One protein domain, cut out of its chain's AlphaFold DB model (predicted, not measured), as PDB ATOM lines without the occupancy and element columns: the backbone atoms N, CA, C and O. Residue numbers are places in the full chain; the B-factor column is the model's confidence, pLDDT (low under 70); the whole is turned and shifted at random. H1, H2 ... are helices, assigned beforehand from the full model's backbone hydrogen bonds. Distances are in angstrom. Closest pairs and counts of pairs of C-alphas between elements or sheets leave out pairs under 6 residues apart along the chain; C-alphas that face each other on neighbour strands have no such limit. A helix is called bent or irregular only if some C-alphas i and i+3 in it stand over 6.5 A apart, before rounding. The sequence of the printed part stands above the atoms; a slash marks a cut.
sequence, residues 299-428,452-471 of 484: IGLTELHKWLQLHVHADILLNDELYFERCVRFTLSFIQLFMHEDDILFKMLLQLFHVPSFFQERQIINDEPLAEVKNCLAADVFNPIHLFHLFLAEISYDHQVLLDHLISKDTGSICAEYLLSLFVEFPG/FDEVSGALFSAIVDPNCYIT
ATOM      1  N   ILE A 299     -81.171  -2.957   2.092       78.44
ATOM      2  CA  ILE A 299     -81.325  -1.593   1.537       78.44
ATOM      3  C   ILE A 299     -82.566  -1.503   0.637       78.44
ATOM      4  O   ILE A 299     -83.383  -0.601   0.811       78.44
ATOM      5  N   GLY A 300     -82.761  -2.470  -0.265       79.31
ATOM      6  CA  GLY A 300     -83.916  -2.487  -1.171       79.31
ATOM      7  C   GLY A 300     -85.264  -2.574  -0.450       79.31
ATOM      8  O   GLY A 300     -86.169  -1.795  -0.747       79.31
ATOM      9  N   LEU A 301     -85.394  -3.469   0.537       78.00
ATOM     10  CA  LEU A 301     -86.611  -3.582   1.355       78.00
ATOM     11  C   LEU A 301     -86.842  -2.335   2.208       78.00
ATOM     12  O   LEU A 301     -87.977  -1.895   2.368       78.00
ATOM     13  N   THR A 302     -85.774  -1.749   2.742       81.69
ATOM     14  CA  THR A 302     -85.857  -0.539   3.556       81.69
ATOM     15  C   THR A 302     -86.347   0.649   2.732       81.69
ATOM     16  O   THR A 302     -87.241   1.359   3.191       81.69
ATOM     17  N   GLU A 303     -85.827   0.849   1.519       87.25
ATOM     18  CA  GLU A 303     -86.301   1.911   0.623       87.25
ATOM     19  C   GLU A 303     -87.740   1.669   0.159       87.25
ATOM     20  O   GLU A 303     -88.567   2.581   0.201       87.25
ATOM     21  N   LEU A 304     -88.093   0.426  -0.188       86.81
ATOM     22  CA  LEU A 304     -89.470   0.080  -0.539       86.81
ATOM     23  C   LEU A 304     -90.441   0.344   0.618       86.81
ATOM     24  O   LEU A 304     -91.511   0.917   0.418       86.81
ATOM     25  N   HIS A 305     -90.068  -0.042   1.835       81.38
ATOM     26  CA  HIS A 305     -90.882   0.180   3.021       81.38
ATOM     27  C   HIS A 305     -91.064   1.674   3.312       81.38
ATOM     28  O   HIS A 305     -92.183   2.101   3.585       81.38
ATOM     29  N   LYS A 306     -90.004   2.489   3.206       86.12
ATOM     30  CA  LYS A 306     -90.117   3.954   3.331       86.12
ATOM     31  C   LYS A 306     -91.103   4.514   2.307       86.12
ATOM     32  O   LYS A 306     -91.990   5.284   2.669       86.12
ATOM     33  N   TRP A 307     -90.984   4.091   1.050       90.12
ATOM     34  CA  TRP A 307     -91.888   4.519  -0.013       90.12
ATOM     35  C   TRP A 307     -93.344   4.108   0.269       90.12
ATOM     36  O   TRP A 307     -94.250   4.931   0.137       90.12
ATOM     37  N   LEU A 308     -93.582   2.882   0.747       87.31
ATOM     38  CA  LEU A 308     -94.914   2.413   1.143       87.31
ATOM     39  C   LEU A 308     -95.494   3.205   2.318       87.31
ATOM     40  O   LEU A 308     -96.653   3.610   2.269       87.31
ATOM     41  N   GLN A 309     -94.699   3.475   3.355       83.31
ATOM     42  CA  GLN A 309     -95.143   4.258   4.512       83.31
ATOM     43  C   GLN A 309     -95.597   5.670   4.125       83.31
ATOM     44  O   GLN A 309     -96.559   6.187   4.700       83.31
ATOM     45  N   LEU A 310     -94.934   6.282   3.140       85.25
ATOM     46  CA  LEU A 310     -95.310   7.599   2.628       85.25
ATOM     47  C   LEU A 310     -96.674   7.575   1.923       85.25
ATOM     48  O   LEU A 310     -97.456   8.509   2.093       85.25
ATOM     49  N   HIS A 311     -96.998   6.503   1.197       83.81
ATOM     50  CA  HIS A 311     -98.228   6.421   0.401       83.81
ATOM     51  C   HIS A 311     -99.433   5.848   1.150       83.81
ATOM     52  O   HIS A 311    -100.565   6.269   0.914       83.81
ATOM     53  N   VAL A 312     -99.221   4.899   2.061       77.12
ATOM     54  CA  VAL A 312    -100.312   4.269   2.824       77.12
ATOM     55  C   VAL A 312    -100.701   5.135   4.057       77.12
ATOM     56  O   VAL A 312    -101.717   4.870   4.702       77.12
ATOM     57  N   HIS A 313     -99.958   6.231   4.315       67.75
ATOM     58  CA  HIS A 313     -99.946   7.129   5.491       67.75
ATOM     59  C   HIS A 313     -99.335   6.515   6.765       67.75
ATOM     60  O   HIS A 313     -99.900   5.603   7.343       67.75
ATOM     61  N   ALA A 314     -98.247   7.086   7.293       51.84
ATOM     62  CA  ALA A 314     -97.450   6.545   8.410       51.84
ATOM     63  C   ALA A 314     -98.205   6.153   9.711       51.84
ATOM     64  O   ALA A 314     -97.709   5.316  10.464       51.84
ATOM     65  N   ASP A 315     -99.411   6.675   9.964       53.19
ATOM     66  CA  ASP A 315    -100.209   6.379  11.171       53.19
ATOM     67  C   ASP A 315    -100.885   4.984  11.165       53.19
ATOM     68  O   ASP A 315    -101.653   4.660  12.071       53.19
ATOM     69  N   ILE A 316    -100.649   4.158  10.136       54.19
ATOM     70  CA  ILE A 316    -101.224   2.807   9.952       54.19
ATOM     71  C   ILE A 316    -100.966   1.868  11.135       54.19
ATOM     72  O   ILE A 316    -101.862   1.129  11.527       54.19
ATOM     73  N   LEU A 317     -99.757   1.887  11.702       52.84
ATOM     74  CA  LEU A 317     -99.320   0.885  12.686       52.84
ATOM     75  C   LEU A 317     -99.942   1.073  14.082       52.84
ATOM     76  O   LEU A 317     -99.618   0.331  15.004       52.84
ATOM     77  N   LEU A 318    -100.798   2.084  14.255       54.34
ATOM     78  CA  LEU A 318    -101.417   2.422  15.536       54.34
ATOM     79  C   LEU A 318    -102.917   2.094  15.599       54.34
ATOM     80  O   LEU A 318    -103.495   2.225  16.676       54.34
ATOM     81  N   ASN A 319    -103.565   1.704  14.489       55.81
ATOM     82  CA  ASN A 319    -105.012   1.465  14.473       55.81
ATOM     83  C   ASN A 319    -105.420   0.269  13.589       55.81
ATOM     84  O   ASN A 319    -105.651   0.424  12.386       55.81
ATOM     85  N   ASP A 320    -105.546  -0.907  14.213       60.16
ATOM     86  CA  ASP A 320    -105.844  -2.197  13.563       60.16
ATOM     87  C   ASP A 320    -107.156  -2.198  12.755       60.16
ATOM     88  O   ASP A 320    -107.247  -2.877  11.734       60.16
ATOM     89  N   GLU A 321    -108.168  -1.414  13.152       65.81
ATOM     90  CA  GLU A 321    -109.495  -1.450  12.509       65.81
ATOM     91  C   GLU A 321    -109.497  -0.924  11.065       65.81
ATOM     92  O   GLU A 321    -110.272  -1.401  10.238       65.81
ATOM     93  N   LEU A 322    -108.628   0.040  10.735       71.19
ATOM     94  CA  LEU A 322    -108.569   0.656   9.399       71.19
ATOM     95  C   LEU A 322    -107.349   0.209   8.586       71.19
ATOM     96  O   LEU A 322    -107.167   0.672   7.457       71.19
ATOM     97  N   TYR A 323    -106.505  -0.663   9.145       78.62
ATOM     98  CA  TYR A 323    -105.277  -1.136   8.506       78.62
ATOM     99  C   TYR A 323    -105.571  -1.770   7.138       78.62
ATOM    100  O   TYR A 323    -105.128  -1.272   6.102       78.62
ATOM    101  N   PHE A 324    -106.404  -2.814   7.126       76.38
ATOM    102  CA  PHE A 324    -106.726  -3.559   5.908       76.38
ATOM    103  C   PHE A 324    -107.479  -2.710   4.884       76.38
ATOM    104  O   PHE A 324    -107.191  -2.794   3.691       76.38
ATOM    105  N   GLU A 325    -108.389  -1.841   5.334       81.56
ATOM    106  CA  GLU A 325    -109.091  -0.898   4.459       81.56
ATOM    107  C   GLU A 325    -108.109  -0.003   3.692       81.56
ATOM    108  O   GLU A 325    -108.243   0.194   2.481       81.56
ATOM    109  N   ARG A 326    -107.088   0.516   4.382       81.00
ATOM    110  CA  ARG A 326    -106.057   1.356   3.765       81.00
ATOM    111  C   ARG A 326    -105.175   0.568   2.810       81.00
ATOM    112  O   ARG A 326    -104.902   1.089   1.731       81.00
ATOM    113  N   CYS A 327    -104.784  -0.655   3.166       83.12
ATOM    114  CA  CYS A 327    -104.026  -1.535   2.276       83.12
ATOM    115  C   CYS A 327    -104.805  -1.803   0.985       83.12
ATOM    116  O   CYS A 327    -104.290  -1.536  -0.094       83.12
ATOM    117  N   VAL A 328    -106.078  -2.205   1.077       84.19
ATOM    118  CA  VAL A 328    -106.935  -2.439  -0.099       84.19
ATOM    119  C   VAL A 328    -107.092  -1.170  -0.938       84.19
ATOM    120  O   VAL A 328    -106.950  -1.219  -2.157       84.19
ATOM    121  N   ARG A 329    -107.341  -0.013  -0.308       86.00
ATOM    122  CA  ARG A 329    -107.484   1.271  -1.015       86.00
ATOM    123  C   ARG A 329    -106.196   1.692  -1.724       86.00
ATOM    124  O   ARG A 329    -106.256   2.221  -2.837       86.00
ATOM    125  N   PHE A 330    -105.048   1.463  -1.092       89.31
ATOM    126  CA  PHE A 330    -103.744   1.685  -1.704       89.31
ATOM    127  C   PHE A 330    -103.538   0.746  -2.891       89.31
ATOM    128  O   PHE A 330    -103.284   1.231  -3.988       89.31
ATOM    129  N   THR A 331    -103.712  -0.566  -2.707       89.56
ATOM    130  CA  THR A 331    -103.534  -1.561  -3.773       89.56
ATOM    131  C   THR A 331    -104.459  -1.280  -4.955       89.56
ATOM    132  O   THR A 331    -104.034  -1.373  -6.102       89.56
ATOM    133  N   LEU A 332    -105.698  -0.853  -4.701       88.44
ATOM    134  CA  LEU A 332    -106.629  -0.435  -5.746       88.44
ATOM    135  C   LEU A 332    -106.112   0.784  -6.522       88.44
ATOM    136  O   LEU A 332    -106.065   0.752  -7.747       88.44
ATOM    137  N   SER A 333    -105.675   1.830  -5.814       89.56
ATOM    138  CA  SER A 333    -105.108   3.036  -6.439       89.56
ATOM    139  C   SER A 333    -103.839   2.716  -7.234       89.56
ATOM    140  O   SER A 333    -103.610   3.274  -8.304       89.56
ATOM    141  N   PHE A 334    -103.025   1.788  -6.725       92.12
ATOM    142  CA  PHE A 334    -101.835   1.286  -7.397       92.12
ATOM    143  C   PHE A 334    -102.202   0.579  -8.705       92.12
ATOM    144  O   PHE A 334    -101.645   0.911  -9.745       92.12
ATOM    145  N   ILE A 335    -103.179  -0.334  -8.696       91.62
ATOM    146  CA  ILE A 335    -103.667  -0.980  -9.925       91.62
ATOM    147  C   ILE A 335    -104.193   0.068 -10.913       91.62
ATOM    148  O   ILE A 335    -103.772   0.076 -12.067       91.62
ATOM    149  N   GLN A 336    -105.039   0.992 -10.457       90.00
ATOM    150  CA  GLN A 336    -105.615   2.055 -11.288       90.00
ATOM    151  C   GLN A 336    -104.554   2.918 -11.977       90.00
ATOM    152  O   GLN A 336    -104.707   3.248 -13.153       90.00
ATOM    153  N   LEU A 337    -103.447   3.225 -11.292       89.94
ATOM    154  CA  LEU A 337    -102.329   3.958 -11.883       89.94
ATOM    155  C   LEU A 337    -101.756   3.237 -13.115       89.94
ATOM    156  O   LEU A 337    -101.424   3.896 -14.102       89.94
ATOM    157  N   PHE A 338    -101.640   1.908 -13.063       90.19
ATOM    158  CA  PHE A 338    -101.043   1.092 -14.125       90.19
ATOM    159  C   PHE A 338    -102.038   0.636 -15.204       90.19
ATOM    160  O   PHE A 338    -101.611   0.383 -16.324       90.19
ATOM    161  N   MET A 339    -103.344   0.601 -14.923       86.19
ATOM    162  CA  MET A 339    -104.390   0.151 -15.863       86.19
ATOM    163  C   MET A 339    -104.430   0.902 -17.203       86.19
ATOM    164  O   MET A 339    -104.922   0.361 -18.189       86.19
ATOM    165  N   HIS A 340    -103.917   2.132 -17.257       82.50
ATOM    166  CA  HIS A 340    -103.860   2.920 -18.491       82.50
ATOM    167  C   HIS A 340    -102.780   2.455 -19.484       82.50
ATOM    168  O   HIS A 340    -102.866   2.791 -20.662       82.50
ATOM    169  N   GLU A 341    -101.775   1.703 -19.026       86.50
ATOM    170  CA  GLU A 341    -100.692   1.160 -19.854       86.50
ATOM    171  C   GLU A 341    -100.489  -0.319 -19.515       86.50
ATOM    172  O   GLU A 341     -99.730  -0.681 -18.609       86.50
ATOM    173  N   ASP A 342    -101.199  -1.182 -20.241       85.56
ATOM    174  CA  ASP A 342    -101.261  -2.623 -19.997       85.56
ATOM    175  C   ASP A 342     -99.885  -3.304 -20.095       85.56
ATOM    176  O   ASP A 342     -99.582  -4.221 -19.325       85.56
ATOM    177  N   ASP A 343     -99.006  -2.827 -20.977       85.38
ATOM    178  CA  ASP A 343     -97.654  -3.366 -21.123       85.38
ATOM    179  C   ASP A 343     -96.774  -3.093 -19.896       85.38
ATOM    180  O   ASP A 343     -95.936  -3.928 -19.545       85.38
ATOM    181  N   ILE A 344     -96.966  -1.956 -19.223       89.81
ATOM    182  CA  ILE A 344     -96.289  -1.627 -17.966       89.81
ATOM    183  C   ILE A 344     -96.960  -2.361 -16.801       89.81
ATOM    184  O   ILE A 344     -96.252  -2.895 -15.944       89.81
ATOM    185  N   LEU A 345     -98.296  -2.438 -16.783       92.56
ATOM    186  CA  LEU A 345     -99.061  -3.141 -15.751       92.56
ATOM    187  C   LEU A 345     -98.593  -4.588 -15.598       92.56
ATOM    188  O   LEU A 345     -98.192  -4.986 -14.506       92.56
ATOM    189  N   PHE A 346     -98.596  -5.373 -16.677       91.25
ATOM    190  CA  PHE A 346     -98.224  -6.786 -16.575       91.25
ATOM    191  C   PHE A 346     -96.740  -6.981 -16.254       91.25
ATOM    192  O   PHE A 346     -96.403  -7.914 -15.529       91.25
ATOM    193  N   LYS A 347     -95.853  -6.076 -16.697       90.56
ATOM    194  CA  LYS A 347     -94.441  -6.079 -16.265       90.56
ATOM    195  C   LYS A 347     -94.317  -5.852 -14.760       90.56
ATOM    196  O   LYS A 347     -93.539  -6.544 -14.111       90.56
ATOM    197  N   MET A 348     -95.082  -4.910 -14.206       92.62
ATOM    198  CA  MET A 348     -95.097  -4.633 -12.772       92.62
ATOM    199  C   MET A 348     -95.657  -5.816 -11.975       92.62
ATOM    200  O   MET A 348     -95.028  -6.264 -11.020       92.62
ATOM    201  N   LEU A 349     -96.808  -6.354 -12.383       91.50
ATOM    202  CA  LEU A 349     -97.442  -7.492 -11.714       91.50
ATOM    203  C   LEU A 349     -96.530  -8.723 -11.698       91.50
ATOM    204  O   LEU A 349     -96.368  -9.354 -10.657       91.50
ATOM    205  N   LEU A 350     -95.885  -9.026 -12.825       88.75
ATOM    206  CA  LEU A 350     -94.933 -10.128 -12.925       88.75
ATOM    207  C   LEU A 350     -93.681  -9.889 -12.066       88.75
ATOM    208  O   LEU A 350     -93.175 -10.813 -11.431       88.75
ATOM    209  N   GLN A 351     -93.190  -8.649 -12.006       87.94
ATOM    210  CA  GLN A 351     -92.068  -8.277 -11.144       87.94
ATOM    211  C   GLN A 351     -92.396  -8.454  -9.656       87.94
ATOM    212  O   GLN A 351     -91.544  -8.932  -8.916       87.94
ATOM    213  N   LEU A 352     -93.607  -8.090  -9.225       87.44
ATOM    214  CA  LEU A 352     -94.079  -8.282  -7.850       87.44
ATOM    215  C   LEU A 352     -94.314  -9.757  -7.515       87.44
ATOM    216  O   LEU A 352     -94.052 -10.179  -6.393       87.44
ATOM    217  N   PHE A 353     -94.785 -10.538  -8.490       82.44
ATOM    218  CA  PHE A 353     -95.043 -11.965  -8.331       82.44
ATOM    219  C   PHE A 353     -93.763 -12.744  -8.002       82.44
ATOM    220  O   PHE A 353     -93.748 -13.563  -7.091       82.44
ATOM    221  N   HIS A 354     -92.663 -12.453  -8.699       75.88
ATOM    222  CA  HIS A 354     -91.398 -13.175  -8.550       75.88
ATOM    223  C   HIS A 354     -90.576 -12.796  -7.308       75.88
ATOM    224  O   HIS A 354     -89.380 -13.085  -7.274       75.88
ATOM    225  N   VAL A 355     -91.160 -12.137  -6.305       69.62
ATOM    226  CA  VAL A 355     -90.449 -11.748  -5.082       69.62
ATOM    227  C   VAL A 355     -90.666 -12.810  -4.001       69.62
ATOM    228  O   VAL A 355     -91.733 -12.832  -3.385       69.62
ATOM    229  N   PRO A 356     -89.669 -13.670  -3.706       54.25
ATOM    230  CA  PRO A 356     -89.849 -14.768  -2.754       54.25
ATOM    231  C   PRO A 356     -90.023 -14.260  -1.311       54.25
ATOM    232  O   PRO A 356     -90.748 -14.843  -0.509       54.25
ATOM    233  N   SER A 357     -89.398 -13.127  -0.986       53.81
ATOM    234  CA  SER A 357     -89.264 -12.605   0.379       53.81
ATOM    235  C   SER A 357     -90.537 -12.011   0.988       53.81
ATOM    236  O   SER A 357     -90.616 -11.919   2.209       53.81
ATOM    237  N   PHE A 358     -91.555 -11.642   0.200       52.06
ATOM    238  CA  PHE A 358     -92.826 -11.168   0.772       52.06
ATOM    239  C   PHE A 358     -93.687 -12.306   1.326       52.06
ATOM    240  O   PHE A 358     -94.504 -12.079   2.215       52.06
ATOM    241  N   PHE A 359     -93.519 -13.525   0.812       50.31
ATOM    242  CA  PHE A 359     -94.451 -14.626   1.068       50.31
ATOM    243  C   PHE A 359     -93.844 -15.766   1.890       50.31
ATOM    244  O   PHE A 359     -94.582 -16.647   2.331       50.31
ATOM    245  N   GLN A 360     -92.524 -15.761   2.115       44.75
ATOM    246  CA  GLN A 360     -91.825 -16.935   2.640       44.75
ATOM    247  C   GLN A 360     -91.651 -16.984   4.172       44.75
ATOM    248  O   GLN A 360     -91.447 -18.075   4.699       44.75
ATOM    249  N   GLU A 361     -91.848 -15.898   4.929       39.97
ATOM    250  CA  GLU A 361     -91.683 -15.923   6.396       39.97
ATOM    251  C   GLU A 361     -92.899 -15.379   7.167       39.97
ATOM    252  O   GLU A 361     -92.901 -14.288   7.722       39.97
ATOM    253  N   ARG A 362     -93.937 -16.219   7.279       39.03
ATOM    254  CA  ARG A 362     -94.750 -16.326   8.513       39.03
ATOM    255  C   ARG A 362     -94.335 -17.555   9.339       39.03
ATOM    256  O   ARG A 362     -95.153 -18.143  10.048       39.03
ATOM    257  N   GLN A 363     -93.083 -18.006   9.225       32.62
ATOM    258  CA  GLN A 363     -92.558 -19.010  10.147       32.62
ATOM    259  C   GLN A 363     -91.963 -18.300  11.356       32.62
ATOM    260  O   GLN A 363     -90.876 -17.749  11.308       32.62
ATOM    261  N   ILE A 364     -92.761 -18.328  12.421       40.62
ATOM    262  CA  ILE A 364     -92.457 -18.020  13.816       40.62
ATOM    263  C   ILE A 364     -90.969 -18.243  14.129       40.62
ATOM    264  O   ILE A 364     -90.550 -19.374  14.385       40.62
ATOM    265  N   ILE A 365     -90.188 -17.166  14.181       32.78
ATOM    266  CA  ILE A 365     -88.943 -17.127  14.943       32.78
ATOM    267  C   ILE A 365     -89.015 -15.867  15.795       32.78
ATOM    268  O   ILE A 365     -88.966 -14.747  15.302       32.78
ATOM    269  N   ASN A 366     -89.203 -16.092  17.094       41.50
ATOM    270  CA  ASN A 366     -89.139 -15.052  18.105       41.50
ATOM    271  C   ASN A 366     -87.801 -14.304  17.995       41.50
ATOM    272  O   ASN A 366     -86.767 -14.946  17.814       41.50
ATOM    273  N   ASP A 367     -87.860 -12.988  18.212       38.81
ATOM    274  CA  ASP A 367     -86.758 -12.101  18.616       38.81
ATOM    275  C   ASP A 367     -86.253 -11.045  17.605       38.81
ATOM    276  O   ASP A 367     -85.093 -10.659  17.697       38.81
ATOM    277  N   GLU A 368     -87.099 -10.444  16.746       39.25
ATOM    278  CA  GLU A 368     -86.866  -9.040  16.318       39.25
ATOM    279  C   GLU A 368     -88.129  -8.296  15.794       39.25
ATOM    280  O   GLU A 368     -88.500  -8.425  14.629       39.25
ATOM    281  N   PRO A 369     -88.792  -7.435  16.597       44.91
ATOM    282  CA  PRO A 369     -90.107  -6.878  16.248       44.91
ATOM    283  C   PRO A 369     -90.099  -5.826  15.120       44.91
ATOM    284  O   PRO A 369     -91.159  -5.466  14.619       44.91
ATOM    285  N   LEU A 370     -88.941  -5.283  14.724       39.69
ATOM    286  CA  LEU A 370     -88.875  -4.180  13.752       39.69
ATOM    287  C   LEU A 370     -88.730  -4.657  12.296       39.69
ATOM    288  O   LEU A 370     -89.240  -3.995  11.391       39.69
ATOM    289  N   ALA A 371     -88.045  -5.779  12.058       43.78
ATOM    290  CA  ALA A 371     -87.909  -6.370  10.724       43.78
ATOM    291  C   ALA A 371     -89.211  -7.063  10.281       43.78
ATOM    292  O   ALA A 371     -89.624  -6.930   9.130       43.78
ATOM    293  N   GLU A 372     -89.906  -7.700  11.228       46.75
ATOM    294  CA  GLU A 372     -91.182  -8.393  11.012       46.75
ATOM    295  C   GLU A 372     -92.280  -7.428  10.518       46.75
ATOM    296  O   GLU A 372     -92.949  -7.695   9.523       46.75
ATOM    297  N   VAL A 373     -92.381  -6.231  11.111       47.69
ATOM    298  CA  VAL A 373     -93.387  -5.213  10.737       47.69
ATOM    299  C   VAL A 373     -93.144  -4.622   9.341       47.69
ATOM    300  O   VAL A 373     -94.105  -4.331   8.624       47.69
ATOM    301  N   LYS A 374     -91.877  -4.467   8.921       51.41
ATOM    302  CA  LYS A 374     -91.535  -3.916   7.596       51.41
ATOM    303  C   LYS A 374     -91.988  -4.826   6.453       51.41
ATOM    304  O   LYS A 374     -92.432  -4.330   5.417       51.41
ATOM    305  N   ASN A 375     -91.888  -6.138   6.655       56.38
ATOM    306  CA  ASN A 375     -92.246  -7.138   5.652       56.38
ATOM    307  C   ASN A 375     -93.763  -7.361   5.570       56.38
ATOM    308  O   ASN A 375     -94.274  -7.598   4.475       56.38
ATOM    309  N   CYS A 376     -94.499  -7.204   6.680       63.59
ATOM    310  CA  CYS A 376     -95.957  -7.367   6.699       63.59
ATOM    311  C   CYS A 376     -96.679  -6.408   5.743       63.59
ATOM    312  O   CYS A 376     -97.477  -6.862   4.929       63.59
ATOM    313  N   LEU A 377     -96.360  -5.107   5.771       75.62
ATOM    314  CA  LEU A 377     -97.067  -4.125   4.938       75.62
ATOM    315  C   LEU A 377     -96.919  -4.426   3.441       75.62
ATOM    316  O   LEU A 377     -97.908  -4.420   2.713       75.62
ATOM    317  N   ALA A 378     -95.695  -4.698   2.984       77.12
ATOM    318  CA  ALA A 378     -95.428  -4.991   1.579       77.12
ATOM    319  C   ALA A 378     -96.086  -6.307   1.128       77.12
ATOM    320  O   ALA A 378     -96.658  -6.356   0.040       77.12
ATOM    321  N   ALA A 379     -96.072  -7.336   1.979       75.94
ATOM    322  CA  ALA A 379     -96.769  -8.593   1.724       75.94
ATOM    323  C   ALA A 379     -98.295  -8.415   1.644       75.94
ATOM    324  O   ALA A 379     -98.943  -9.023   0.789       75.94
ATOM    325  N   ASP A 380     -98.867  -7.555   2.489       78.56
ATOM    326  CA  ASP A 380    -100.305  -7.286   2.519       78.56
ATOM    327  C   ASP A 380    -100.765  -6.483   1.292       78.56
ATOM    328  O   ASP A 380    -101.798  -6.807   0.696       78.56
ATOM    329  N   VAL A 381    -100.005  -5.455   0.880       84.50
ATOM    330  CA  VAL A 381    -100.373  -4.607  -0.270       84.50
ATOM    331  C   VAL A 381    -100.054  -5.233  -1.627       84.50
ATOM    332  O   VAL A 381    -100.770  -4.959  -2.592       84.50
ATOM    333  N   PHE A 382     -99.019  -6.073  -1.718       86.44
ATOM    334  CA  PHE A 382     -98.569  -6.690  -2.972       86.44
ATOM    335  C   PHE A 382     -98.850  -8.186  -3.057       86.44
ATOM    336  O   PHE A 382     -98.243  -8.885  -3.865       86.44
ATOM    337  N   ASN A 383     -99.809  -8.681  -2.275       83.19
ATOM    338  CA  ASN A 383    -100.281 -10.049  -2.420       83.19
ATOM    339  C   ASN A 383    -100.772 -10.290  -3.868       83.19
ATOM    340  O   ASN A 383    -101.700  -9.608  -4.317       83.19
ATOM    341  N   PRO A 384    -100.194 -11.255  -4.608       82.94
ATOM    342  CA  PRO A 384    -100.466 -11.440  -6.030       82.94
ATOM    343  C   PRO A 384    -101.916 -11.847  -6.304       82.94
ATOM    344  O   PRO A 384    -102.479 -11.449  -7.322       82.94
ATOM    345  N   ILE A 385    -102.552 -12.576  -5.383       82.38
ATOM    346  CA  ILE A 385    -103.967 -12.953  -5.486       82.38
ATOM    347  C   ILE A 385    -104.857 -11.727  -5.264       82.38
ATOM    348  O   ILE A 385    -105.819 -11.522  -6.006       82.38
ATOM    349  N   HIS A 386    -104.532 -10.882  -4.281       85.38
ATOM    350  CA  HIS A 386    -105.278  -9.643  -4.038       85.38
ATOM    351  C   HIS A 386    -105.147  -8.670  -5.215       85.38
ATOM    352  O   HIS A 386    -106.160  -8.149  -5.683       85.38
ATOM    353  N   LEU A 387    -103.930  -8.480  -5.737       90.25
ATOM    354  CA  LEU A 387    -103.665  -7.680  -6.937       90.25
ATOM    355  C   LEU A 387    -104.494  -8.176  -8.126       90.25
ATOM    356  O   LEU A 387    -105.159  -7.379  -8.786       90.25
ATOM    357  N   PHE A 388    -104.519  -9.491  -8.362       89.19
ATOM    358  CA  PHE A 388    -105.303 -10.077  -9.445       89.19
ATOM    359  C   PHE A 388    -106.811  -9.879  -9.254       89.19
ATOM    360  O   PHE A 388    -107.514  -9.514 -10.195       89.19
ATOM    361  N   HIS A 389    -107.331 -10.069  -8.040       87.38
ATOM    362  CA  HIS A 389    -108.749  -9.846  -7.768       87.38
ATOM    363  C   HIS A 389    -109.165  -8.384  -7.936       87.38
ATOM    364  O   HIS A 389    -110.240  -8.139  -8.485       87.38
ATOM    365  N   LEU A 390    -108.336  -7.432  -7.507       90.06
ATOM    366  CA  LEU A 390    -108.602  -6.006  -7.701       90.06
ATOM    367  C   LEU A 390    -108.492  -5.610  -9.176       90.06
ATOM    368  O   LEU A 390    -109.348  -4.879  -9.661       90.06
ATOM    369  N   PHE A 391    -107.529  -6.161  -9.919       92.12
ATOM    370  CA  PHE A 391    -107.470  -6.013 -11.375       92.12
ATOM    371  C   PHE A 391    -108.756  -6.507 -12.055       92.12
ATOM    372  O   PHE A 391    -109.350  -5.788 -12.855       92.12
ATOM    373  N   LEU A 392    -109.235  -7.705 -11.694       89.50
ATOM    374  CA  LEU A 392    -110.501  -8.228 -12.211       89.50
ATOM    375  C   LEU A 392    -111.692  -7.341 -11.835       89.50
ATOM    376  O   LEU A 392    -112.589  -7.157 -12.654       89.50
ATOM    377  N   ALA A 393    -111.711  -6.792 -10.620       88.50
ATOM    378  CA  ALA A 393    -112.755  -5.875 -10.184       88.50
ATOM    379  C   ALA A 393    -112.758  -4.573 -11.005       88.50
ATOM    380  O   ALA A 393    -113.834  -4.133 -11.411       88.50
ATOM    381  N   GLU A 394    -111.587  -4.014 -11.326       89.12
ATOM    382  CA  GLU A 394    -111.461  -2.800 -12.147       89.12
ATOM    383  C   GLU A 394    -111.947  -3.008 -13.586       89.12
ATOM    384  O   GLU A 394    -112.656  -2.162 -14.128       89.12
ATOM    385  N   ILE A 395    -111.684  -4.172 -14.189       88.44
ATOM    386  CA  ILE A 395    -112.280  -4.530 -15.490       88.44
ATOM    387  C   ILE A 395    -113.733  -5.020 -15.368       88.44
ATOM    388  O   ILE A 395    -114.274  -5.588 -16.313       88.44
ATOM    389  N   SER A 396    -114.380  -4.845 -14.209       85.44
ATOM    390  CA  SER A 396    -115.757  -5.284 -13.936       85.44
ATOM    391  C   SER A 396    -116.000  -6.780 -14.184       85.44
ATOM    392  O   SER A 396    -117.109  -7.191 -14.530       85.44
ATOM    393  N   TYR A 397    -114.966  -7.604 -14.008       84.81
ATOM    394  CA  TYR A 397    -114.949  -9.029 -14.342       84.81
ATOM    395  C   TYR A 397    -115.339  -9.317 -15.804       84.81
ATOM    396  O   TYR A 397    -115.859 -10.393 -16.120       84.81
ATOM    397  N   ASP A 398    -115.081  -8.372 -16.710       88.62
ATOM    398  CA  ASP A 398    -115.341  -8.557 -18.127       88.62
ATOM    399  C   ASP A 398    -114.300  -9.500 -18.750       88.62
ATOM    400  O   ASP A 398    -113.161  -9.140 -19.056       88.62
ATOM    401  N   HIS A 399    -114.717 -10.749 -18.943       86.62
ATOM    402  CA  HIS A 399    -113.925 -11.780 -19.608       86.62
ATOM    403  C   HIS A 399    -113.495 -11.403 -21.032       86.62
ATOM    404  O   HIS A 399    -112.474 -11.911 -21.491       86.62
ATOM    405  N   GLN A 400    -114.244 -10.540 -21.724       89.31
ATOM    406  CA  GLN A 400    -113.885 -10.083 -23.061       89.31
ATOM    407  C   GLN A 400    -112.654  -9.177 -22.992       89.31
ATOM    408  O   GLN A 400    -111.695  -9.403 -23.720       89.31
ATOM    409  N   VAL A 401    -112.635  -8.237 -22.042       89.50
ATOM    410  CA  VAL A 401    -111.483  -7.358 -21.796       89.50
ATOM    411  C   VAL A 401    -110.258  -8.178 -21.395       89.50
ATOM    412  O   VAL A 401    -109.167  -7.956 -21.910       89.50
ATOM    413  N   LEU A 402    -110.410  -9.174 -20.515       88.88
ATOM    414  CA  LEU A 402    -109.303 -10.070 -20.162       88.88
ATOM    415  C   LEU A 402    -108.783 -10.861 -21.375       88.88
ATOM    416  O   LEU A 402    -107.575 -11.032 -21.534       88.88
ATOM    417  N   LEU A 403    -109.687 -11.343 -22.233       89.75
ATOM    418  CA  LEU A 403    -109.313 -12.046 -23.455       89.75
ATOM    419  C   LEU A 403    -108.555 -11.128 -24.416       89.75
ATOM    420  O   LEU A 403    -107.566 -11.573 -24.989       89.75
ATOM    421  N   ASP A 404    -108.972  -9.869 -24.547       91.56
ATOM    422  CA  ASP A 404    -108.302  -8.869 -25.382       91.56
ATOM    423  C   ASP A 404    -106.849  -8.645 -24.931       91.56
ATOM    424  O   ASP A 404    -105.945  -8.624 -25.769       91.56
ATOM    425  N   HIS A 405    -106.589  -8.605 -23.616       89.75
ATOM    426  CA  HIS A 405    -105.221  -8.568 -23.081       89.75
ATOM    427  C   HIS A 405    -104.428  -9.834 -23.432       89.75
ATOM    428  O   HIS A 405    -103.270  -9.748 -23.825       89.75
ATOM    429  N   LEU A 406    -105.042 -11.017 -23.340       89.25
ATOM    430  CA  LEU A 406    -104.384 -12.297 -23.630       89.25
ATOM    431  C   LEU A 406    -104.033 -12.493 -25.108       89.25
ATOM    432  O   LEU A 406    -103.011 -13.102 -25.421       89.25
ATOM    433  N   ILE A 407    -104.881 -12.012 -26.017       90.69
ATOM    434  CA  ILE A 407    -104.650 -12.104 -27.466       90.69
ATOM    435  C   ILE A 407    -103.869 -10.905 -28.015       90.69
ATOM    436  O   ILE A 407    -103.544 -10.886 -29.206       90.69
ATOM    437  N   SER A 408    -103.574  -9.912 -27.169       91.56
ATOM    438  CA  SER A 408    -102.768  -8.753 -27.531       91.56
ATOM    439  C   SER A 408    -101.391  -9.193 -28.017       91.56
ATOM    440  O   SER A 408    -100.718 -10.029 -27.410       91.56
ATOM    441  N   LYS A 409    -100.955  -8.597 -29.125       86.88
ATOM    442  CA  LYS A 409     -99.679  -8.926 -29.763       86.88
ATOM    443  C   LYS A 409     -98.484  -8.588 -28.870       86.88
ATOM    444  O   LYS A 409     -97.502  -9.325 -28.879       86.88
ATOM    445  N   ASP A 410     -98.569  -7.474 -28.148       80.06
ATOM    446  CA  ASP A 410     -97.434  -6.900 -27.428       80.06
ATOM    447  C   ASP A 410     -97.468  -7.247 -25.928       80.06
ATOM    448  O   ASP A 410     -96.414  -7.371 -25.304       80.06
ATOM    449  N   THR A 411     -98.660  -7.471 -25.358       86.69
ATOM    450  CA  THR A 411     -98.857  -7.712 -23.914       86.69
ATOM    451  C   THR A 411     -99.333  -9.121 -23.574       86.69
ATOM    452  O   THR A 411     -99.120  -9.583 -22.451       86.69
ATOM    453  N   GLY A 412     -99.875  -9.860 -24.549       89.44
ATOM    454  CA  GLY A 412    -100.477 -11.176 -24.333       89.44
ATOM    455  C   GLY A 412     -99.520 -12.223 -23.774       89.44
ATOM    456  O   GLY A 412     -99.920 -13.013 -22.924       89.44
ATOM    457  N   SER A 413     -98.240 -12.201 -24.163       90.69
ATOM    458  CA  SER A 413     -97.253 -13.143 -23.616       90.69
ATOM    459  C   SER A 413     -96.974 -12.900 -22.132       90.69
ATOM    460  O   SER A 413     -96.937 -13.858 -21.367       90.69
ATOM    461  N   ILE A 414     -96.819 -11.635 -21.721       86.38
ATOM    462  CA  ILE A 414     -96.529 -11.257 -20.325       86.38
ATOM    463  C   ILE A 414     -97.779 -11.469 -19.459       86.38
ATOM    464  O   ILE A 414     -97.689 -11.981 -18.346       86.38
ATOM    465  N   CYS A 415     -98.959 -11.140 -19.993       89.88
ATOM    466  CA  CYS A 415    -100.240 -11.420 -19.352       89.88
ATOM    467  C   CYS A 415    -100.429 -12.928 -19.119       89.88
ATOM    468  O   CYS A 415    -100.729 -13.354 -18.002       89.88
ATOM    469  N   ALA A 416    -100.203 -13.750 -20.149       90.38
ATOM    470  CA  ALA A 416    -100.310 -15.200 -20.042       90.38
ATOM    471  C   ALA A 416     -99.300 -15.779 -19.044       90.38
ATOM    472  O   ALA A 416     -99.671 -16.648 -18.260       90.38
ATOM    473  N   GLU A 417     -98.058 -15.290 -19.047       90.44
ATOM    474  CA  GLU A 417     -97.033 -15.685 -18.077       90.44
ATOM    475  C   GLU A 417     -97.493 -15.400 -16.644       90.44
ATOM    476  O   GLU A 417     -97.543 -16.319 -15.835       90.44
ATOM    477  N   TYR A 418     -97.940 -14.175 -16.358       88.81
ATOM    478  CA  TYR A 418     -98.443 -13.803 -15.034       88.81
ATOM    479  C   TYR A 418     -99.610 -14.692 -14.573       88.81
ATOM    480  O   TYR A 418     -99.606 -15.194 -13.446       88.81
ATOM    481  N   LEU A 419    -100.592 -14.941 -15.447       87.62
ATOM    482  CA  LEU A 419    -101.724 -15.811 -15.117       87.62
ATOM    483  C   LEU A 419    -101.290 -17.257 -14.877       87.62
ATOM    484  O   LEU A 419    -101.771 -17.896 -13.943       87.62
ATOM    485  N   LEU A 420    -100.397 -17.794 -15.710       85.94
ATOM    486  CA  LEU A 420     -99.888 -19.151 -15.534       85.94
ATOM    487  C   LEU A 420     -99.129 -19.285 -14.216       85.94
ATOM    488  O   LEU A 420     -99.355 -20.263 -13.506       85.94
ATOM    489  N   SER A 421     -98.301 -18.304 -13.858       83.00
ATOM    490  CA  SER A 421     -97.579 -18.305 -12.588       83.00
ATOM    491  C   SER A 421     -98.540 -18.301 -11.394       83.00
ATOM    492  O   SER A 421     -98.396 -19.134 -10.498       83.00
ATOM    493  N   LEU A 422     -99.607 -17.492 -11.436       81.62
ATOM    494  CA  LEU A 422    -100.679 -17.524 -10.428       81.62
ATOM    495  C   LEU A 422    -101.308 -18.921 -10.282       81.62
ATOM    496  O   LEU A 422    -101.483 -19.405  -9.166       81.62
ATOM    497  N   PHE A 423    -101.650 -19.585 -11.390       77.38
ATOM    498  CA  PHE A 423    -102.312 -20.897 -11.347       77.38
ATOM    499  C   PHE A 423    -101.383 -22.051 -10.953       77.38
ATOM    500  O   PHE A 423    -101.857 -23.048 -10.402       77.38
ATOM    501  N   VAL A 424    -100.088 -21.951 -11.263       73.88
ATOM    502  CA  VAL A 424     -99.093 -22.983 -10.941       73.88
ATOM    503  C   VAL A 424     -98.685 -22.923  -9.472       73.88
ATOM    504  O   VAL A 424     -98.565 -23.978  -8.852       73.88
ATOM    505  N   GLU A 425     -98.490 -21.727  -8.914       66.12
ATOM    506  CA  GLU A 425     -98.053 -21.564  -7.519       66.12
ATOM    507  C   GLU A 425     -99.203 -21.627  -6.512       66.12
ATOM    508  O   GLU A 425     -99.001 -22.075  -5.383       66.12
ATOM    509  N   PHE A 426    -100.425 -21.286  -6.928       61.22
ATOM    510  CA  PHE A 426    -101.626 -21.393  -6.097       61.22
ATOM    511  C   PHE A 426    -102.645 -22.372  -6.699       61.22
ATOM    512  O   PHE A 426    -103.773 -21.980  -7.024       61.22
ATOM    513  N   PRO A 427    -102.296 -23.665  -6.866       45.69
ATOM    514  CA  PRO A 427    -103.273 -24.650  -7.284       45.69
ATOM    515  C   PRO A 427    -104.301 -24.761  -6.160       45.69
ATOM    516  O   PRO A 427    -103.953 -25.103  -5.030       45.69
ATOM    517  N   GLY A 428    -105.561 -24.435  -6.464       46.97
ATOM    518  CA  GLY A 428    -106.665 -24.537  -5.511       46.97
ATOM    519  C   GLY A 428    -106.574 -25.847  -4.729       46.97
ATOM    520  O   GLY A 428    -106.358 -26.906  -5.323       46.97
ATOM    521  N   PHE A 452    -124.034  -0.887  -8.492       32.75
ATOM    522  CA  PHE A 452    -122.575  -0.830  -8.322       32.75
ATOM    523  C   PHE A 452    -122.091  -0.433  -6.906       32.75
ATOM    524  O   PHE A 452    -121.008  -0.848  -6.504       32.75
ATOM    525  N   ASP A 453    -122.896   0.279  -6.110       30.80
ATOM    526  CA  ASP A 453    -122.481   0.761  -4.778       30.80
ATOM    527  C   ASP A 453    -122.502  -0.319  -3.672       30.80
ATOM    528  O   ASP A 453    -121.791  -0.200  -2.677       30.80
ATOM    529  N   GLU A 454    -123.259  -1.412  -3.837       31.92
ATOM    530  CA  GLU A 454    -123.306  -2.514  -2.853       31.92
ATOM    531  C   GLU A 454    -122.246  -3.601  -3.110       31.92
ATOM    532  O   GLU A 454    -121.906  -4.370  -2.209       31.92
ATOM    533  N   VAL A 455    -121.673  -3.651  -4.320       35.97
ATOM    534  CA  VAL A 455    -120.660  -4.652  -4.695       35.97
ATOM    535  C   VAL A 455    -119.309  -4.332  -4.056       35.97
ATOM    536  O   VAL A 455    -118.645  -5.251  -3.580       35.97
ATOM    537  N   SER A 456    -118.950  -3.048  -3.939       35.78
ATOM    538  CA  SER A 456    -117.728  -2.617  -3.245       35.78
ATOM    539  C   SER A 456    -117.731  -3.008  -1.768       35.78
ATOM    540  O   SER A 456    -116.737  -3.545  -1.295       35.78
ATOM    541  N   GLY A 457    -118.852  -2.841  -1.053       30.02
ATOM    542  CA  GLY A 457    -118.961  -3.208   0.367       30.02
ATOM    543  C   GLY A 457    -118.923  -4.720   0.624       30.02
ATOM    544  O   GLY A 457    -118.314  -5.172   1.593       30.02
ATOM    545  N   ALA A 458    -119.520  -5.519  -0.266       33.41
ATOM    546  CA  ALA A 458    -119.516  -6.980  -0.163       33.41
ATOM    547  C   ALA A 458    -118.186  -7.619  -0.611       33.41
ATOM    548  O   ALA A 458    -117.834  -8.696  -0.131       33.41
ATOM    549  N   LEU A 459    -117.438  -6.979  -1.521       38.47
ATOM    550  CA  LEU A 459    -116.056  -7.364  -1.829       38.47
ATOM    551  C   LEU A 459    -115.135  -7.001  -0.656       38.47
ATOM    552  O   LEU A 459    -114.325  -7.825  -0.246       38.47
ATOM    553  N   PHE A 460    -115.339  -5.818  -0.059       35.19
ATOM    554  CA  PHE A 460    -114.640  -5.372   1.148       35.19
ATOM    555  C   PHE A 460    -114.793  -6.369   2.296       35.19
ATOM    556  O   PHE A 460    -113.800  -6.818   2.855       35.19
ATOM    557  N   SER A 461    -116.020  -6.804   2.607       31.19
ATOM    558  CA  SER A 461    -116.239  -7.738   3.719       31.19
ATOM    559  C   SER A 461    -115.680  -9.144   3.462       31.19
ATOM    560  O   SER A 461    -115.468  -9.885   4.414       31.19
ATOM    561  N   ALA A 462    -115.473  -9.535   2.199       38.28
ATOM    562  CA  ALA A 462    -114.903 -10.833   1.836       38.28
ATOM    563  C   ALA A 462    -113.363 -10.823   1.792       38.28
ATOM    564  O   ALA A 462    -112.754 -11.886   1.873       38.28
ATOM    565  N   ILE A 463    -112.754  -9.640   1.649       39.06
ATOM    566  CA  ILE A 463    -111.297  -9.429   1.608       39.06
ATOM    567  C   ILE A 463    -110.743  -9.060   3.002       39.06
ATOM    568  O   ILE A 463    -109.583  -9.335   3.284       39.06
ATOM    569  N   VAL A 464    -111.560  -8.479   3.890       34.56
ATOM    570  CA  VAL A 464    -111.136  -7.922   5.194       34.56
ATOM    571  C   VAL A 464    -111.181  -8.928   6.365       34.56
ATOM    572  O   VAL A 464    -110.835  -8.562   7.483       34.56
ATOM    573  N   ASP A 465    -111.558 -10.199   6.169       33.72
ATOM    574  CA  ASP A 465    -111.563 -11.169   7.282       33.72
ATOM    575  C   ASP A 465    -110.129 -11.652   7.625       33.72
ATOM    576  O   ASP A 465    -109.530 -12.385   6.828       33.72
ATOM    577  N   PRO A 466    -109.563 -11.308   8.806       32.91
ATOM    578  CA  PRO A 466    -108.179 -11.634   9.171       32.91
ATOM    579  C   PRO A 466    -107.947 -13.131   9.422       32.91
ATOM    580  O   PRO A 466    -106.800 -13.568   9.514       32.91
ATOM    581  N   ASN A 467    -109.021 -13.923   9.543       31.23
ATOM    582  CA  ASN A 467    -108.950 -15.381   9.667       31.23
ATOM    583  C   ASN A 467    -109.055 -16.104   8.318       31.23
ATOM    584  O   ASN A 467    -108.953 -17.331   8.271       31.23
ATOM    585  N   CYS A 468    -109.226 -15.374   7.214       32.50
ATOM    586  CA  CYS A 468    -109.312 -15.953   5.882       32.50
ATOM    587  C   CYS A 468    -107.906 -16.183   5.313       32.50
ATOM    588  O   CYS A 468    -107.468 -15.547   4.355       32.50
ATOM    589  N   TYR A 469    -107.184 -17.145   5.888       29.92
ATOM    590  CA  TYR A 469    -106.229 -17.896   5.082       29.92
ATOM    591  C   TYR A 469    -107.035 -18.531   3.952       29.92
ATOM    592  O   TYR A 469    -107.906 -19.358   4.217       29.92
ATOM    593  N   ILE A 470    -106.788 -18.078   2.723       37.81
ATOM    594  CA  ILE A 470    -107.398 -18.510   1.459       37.81
ATOM    595  C   ILE A 470    -107.845 -19.976   1.535       37.81
ATOM    596  O   ILE A 470    -107.043 -20.875   1.319       37.81
ATOM    597  N   THR A 471    -109.114 -20.228   1.869       28.83
ATOM    598  CA  THR A 471    -109.724 -21.567   1.790       28.83
ATOM    599  C   THR A 471    -111.252 -21.522   1.702       28.83
ATOM    600  O   THR A 471    -111.813 -22.259   0.898       28.83
TER     601      THR A 471
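AT A GLANCE: This is residues 299 to 428 and 452 to 471 of the 484 residues of the protein "LINES_N domain-containing protein" of Salvia splendens (UniProt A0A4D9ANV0). A long helix, H3, runs through a cluster of crossing helices: H1 and H5 cross each other and pack on its residues 326 to 331, while H6 crosses it at residues 331 to 336. Beyond the end of H3 the chain turns into H4, with H8 side by side with it; H7 makes a corner with H8 at one far end, H9 lies off beside H3 and H6 without touching any helix, and residues 363 to 370 stick out as part of a long loop before H5 and its first turn. The printed part has 150 residues with nine named helices, H1 to H9 in order, and no named strand, and its class is all helix. It is compact, with a radius of gyration of the C-alphas of 16.2 A, and spans 49 by 37 by 31 A.

IN THESE COORDINATES: The printed part begins with H1, residues 299 to 312, 19.9 A long, whose C-alpha 299 is at (-81.325, -1.593, 1.537). H2, residues 314 to 318, is irregular, with C-alphas 314 and 317 at 7.3 A. H3, residues 320 to 338, is the longest at 28.3 A and ends with C-alpha 338 at (-101.043, 1.092, -14.125); it is irregular too, with C-alphas 321 and 324 at 7.5 A. H4 covers residues 342 to 353 and measures 16.2 A. After residues 354 to 368, which hold no named element, come H5, residues 369 to 381, 19.6 A, and H6, residues 384 to 394, 15.3 A. H7, residues 399 to 407, is followed by H8, residues 412 to 425, 19.9 A. H9, residues 452 to 463, is 17.3 A long and ends with C-alpha 463 at (-111.297, -9.429, 1.608).

HOW THE PARTS SIT: H3 is the hub, touching five helices. H1 touches it with residues 311 to 312 alone, about perpendicular at 79 degrees; the closest C-alphas, of Val 312 and Phe 330, are 6.2 A apart. H5 touches H3 at a steep tilt of 50 degrees, the same way, with the C-alphas of Cys 327 and Val 381 closest at 5.4 A. H1 and H5 touch at a steep tilt of 62 degrees, the same way, closest at the C-alphas of His 305 and Lys 374, 6.2 A. H6 touches H3 at a steep tilt of 67 degrees, the same way, closest at the C-alphas of Leu 332 and Leu 390, 6.2 A. H2 touches H3 only at the corner, with the C-alphas of Ile 316 and Tyr 323 closest at 5.8 A. H4 and H3 only just touch, with 3 pairs of C-alphas within 8 A, and only at the corner; the closest C-alphas, of Phe 338 and Leu 345, are 4.9 A apart. H4 touches H8 at a shallow tilt of 24 degrees, the same way, closest at the C-alphas of Leu 350 and Tyr 418, 5.5 A. H4 touches H6 at a shallow tilt of 27 degrees, opposite ways, closest at the C-alphas of Phe 353 and Pro 384, 5.9 A. H7 touches H8 only at the corner, with the C-alphas of Leu 406 and Gly 412 closest at 4.1 A. H9 is close to H3 but not clearly touching, the C-alphas of Glu 325 and Phe 460 being closest at 7.9 A, and H6 and H9 are near each other. H1 and H8 are apart, as are H5 and H7. In H1, H6, H7 and H8 every O i to N i+4 pair is within hydrogen-bond range; the counts are 13 of 15 in H3, 7 of 8 in H4, 5 of 9 in H5, 6 of 8 in H9 and 0 of 1 in H2, which has 1 of 2 O i to N i+3 pairs within range.

THE WHOLE: The two C-alphas farthest apart, of Asp 367 and Lys 409, are 50.2 A from each other. Residues 429 to 451 are not printed, and C-alphas 428 and 452 are 28.7 A apart across the cut. The link H4 to H5 is long, with 15 residues. The mean pLDDT of the printed part is 70.6; residues 313 to 321, 355 to 376, 425 to 428 and 452 to 471 are under 70.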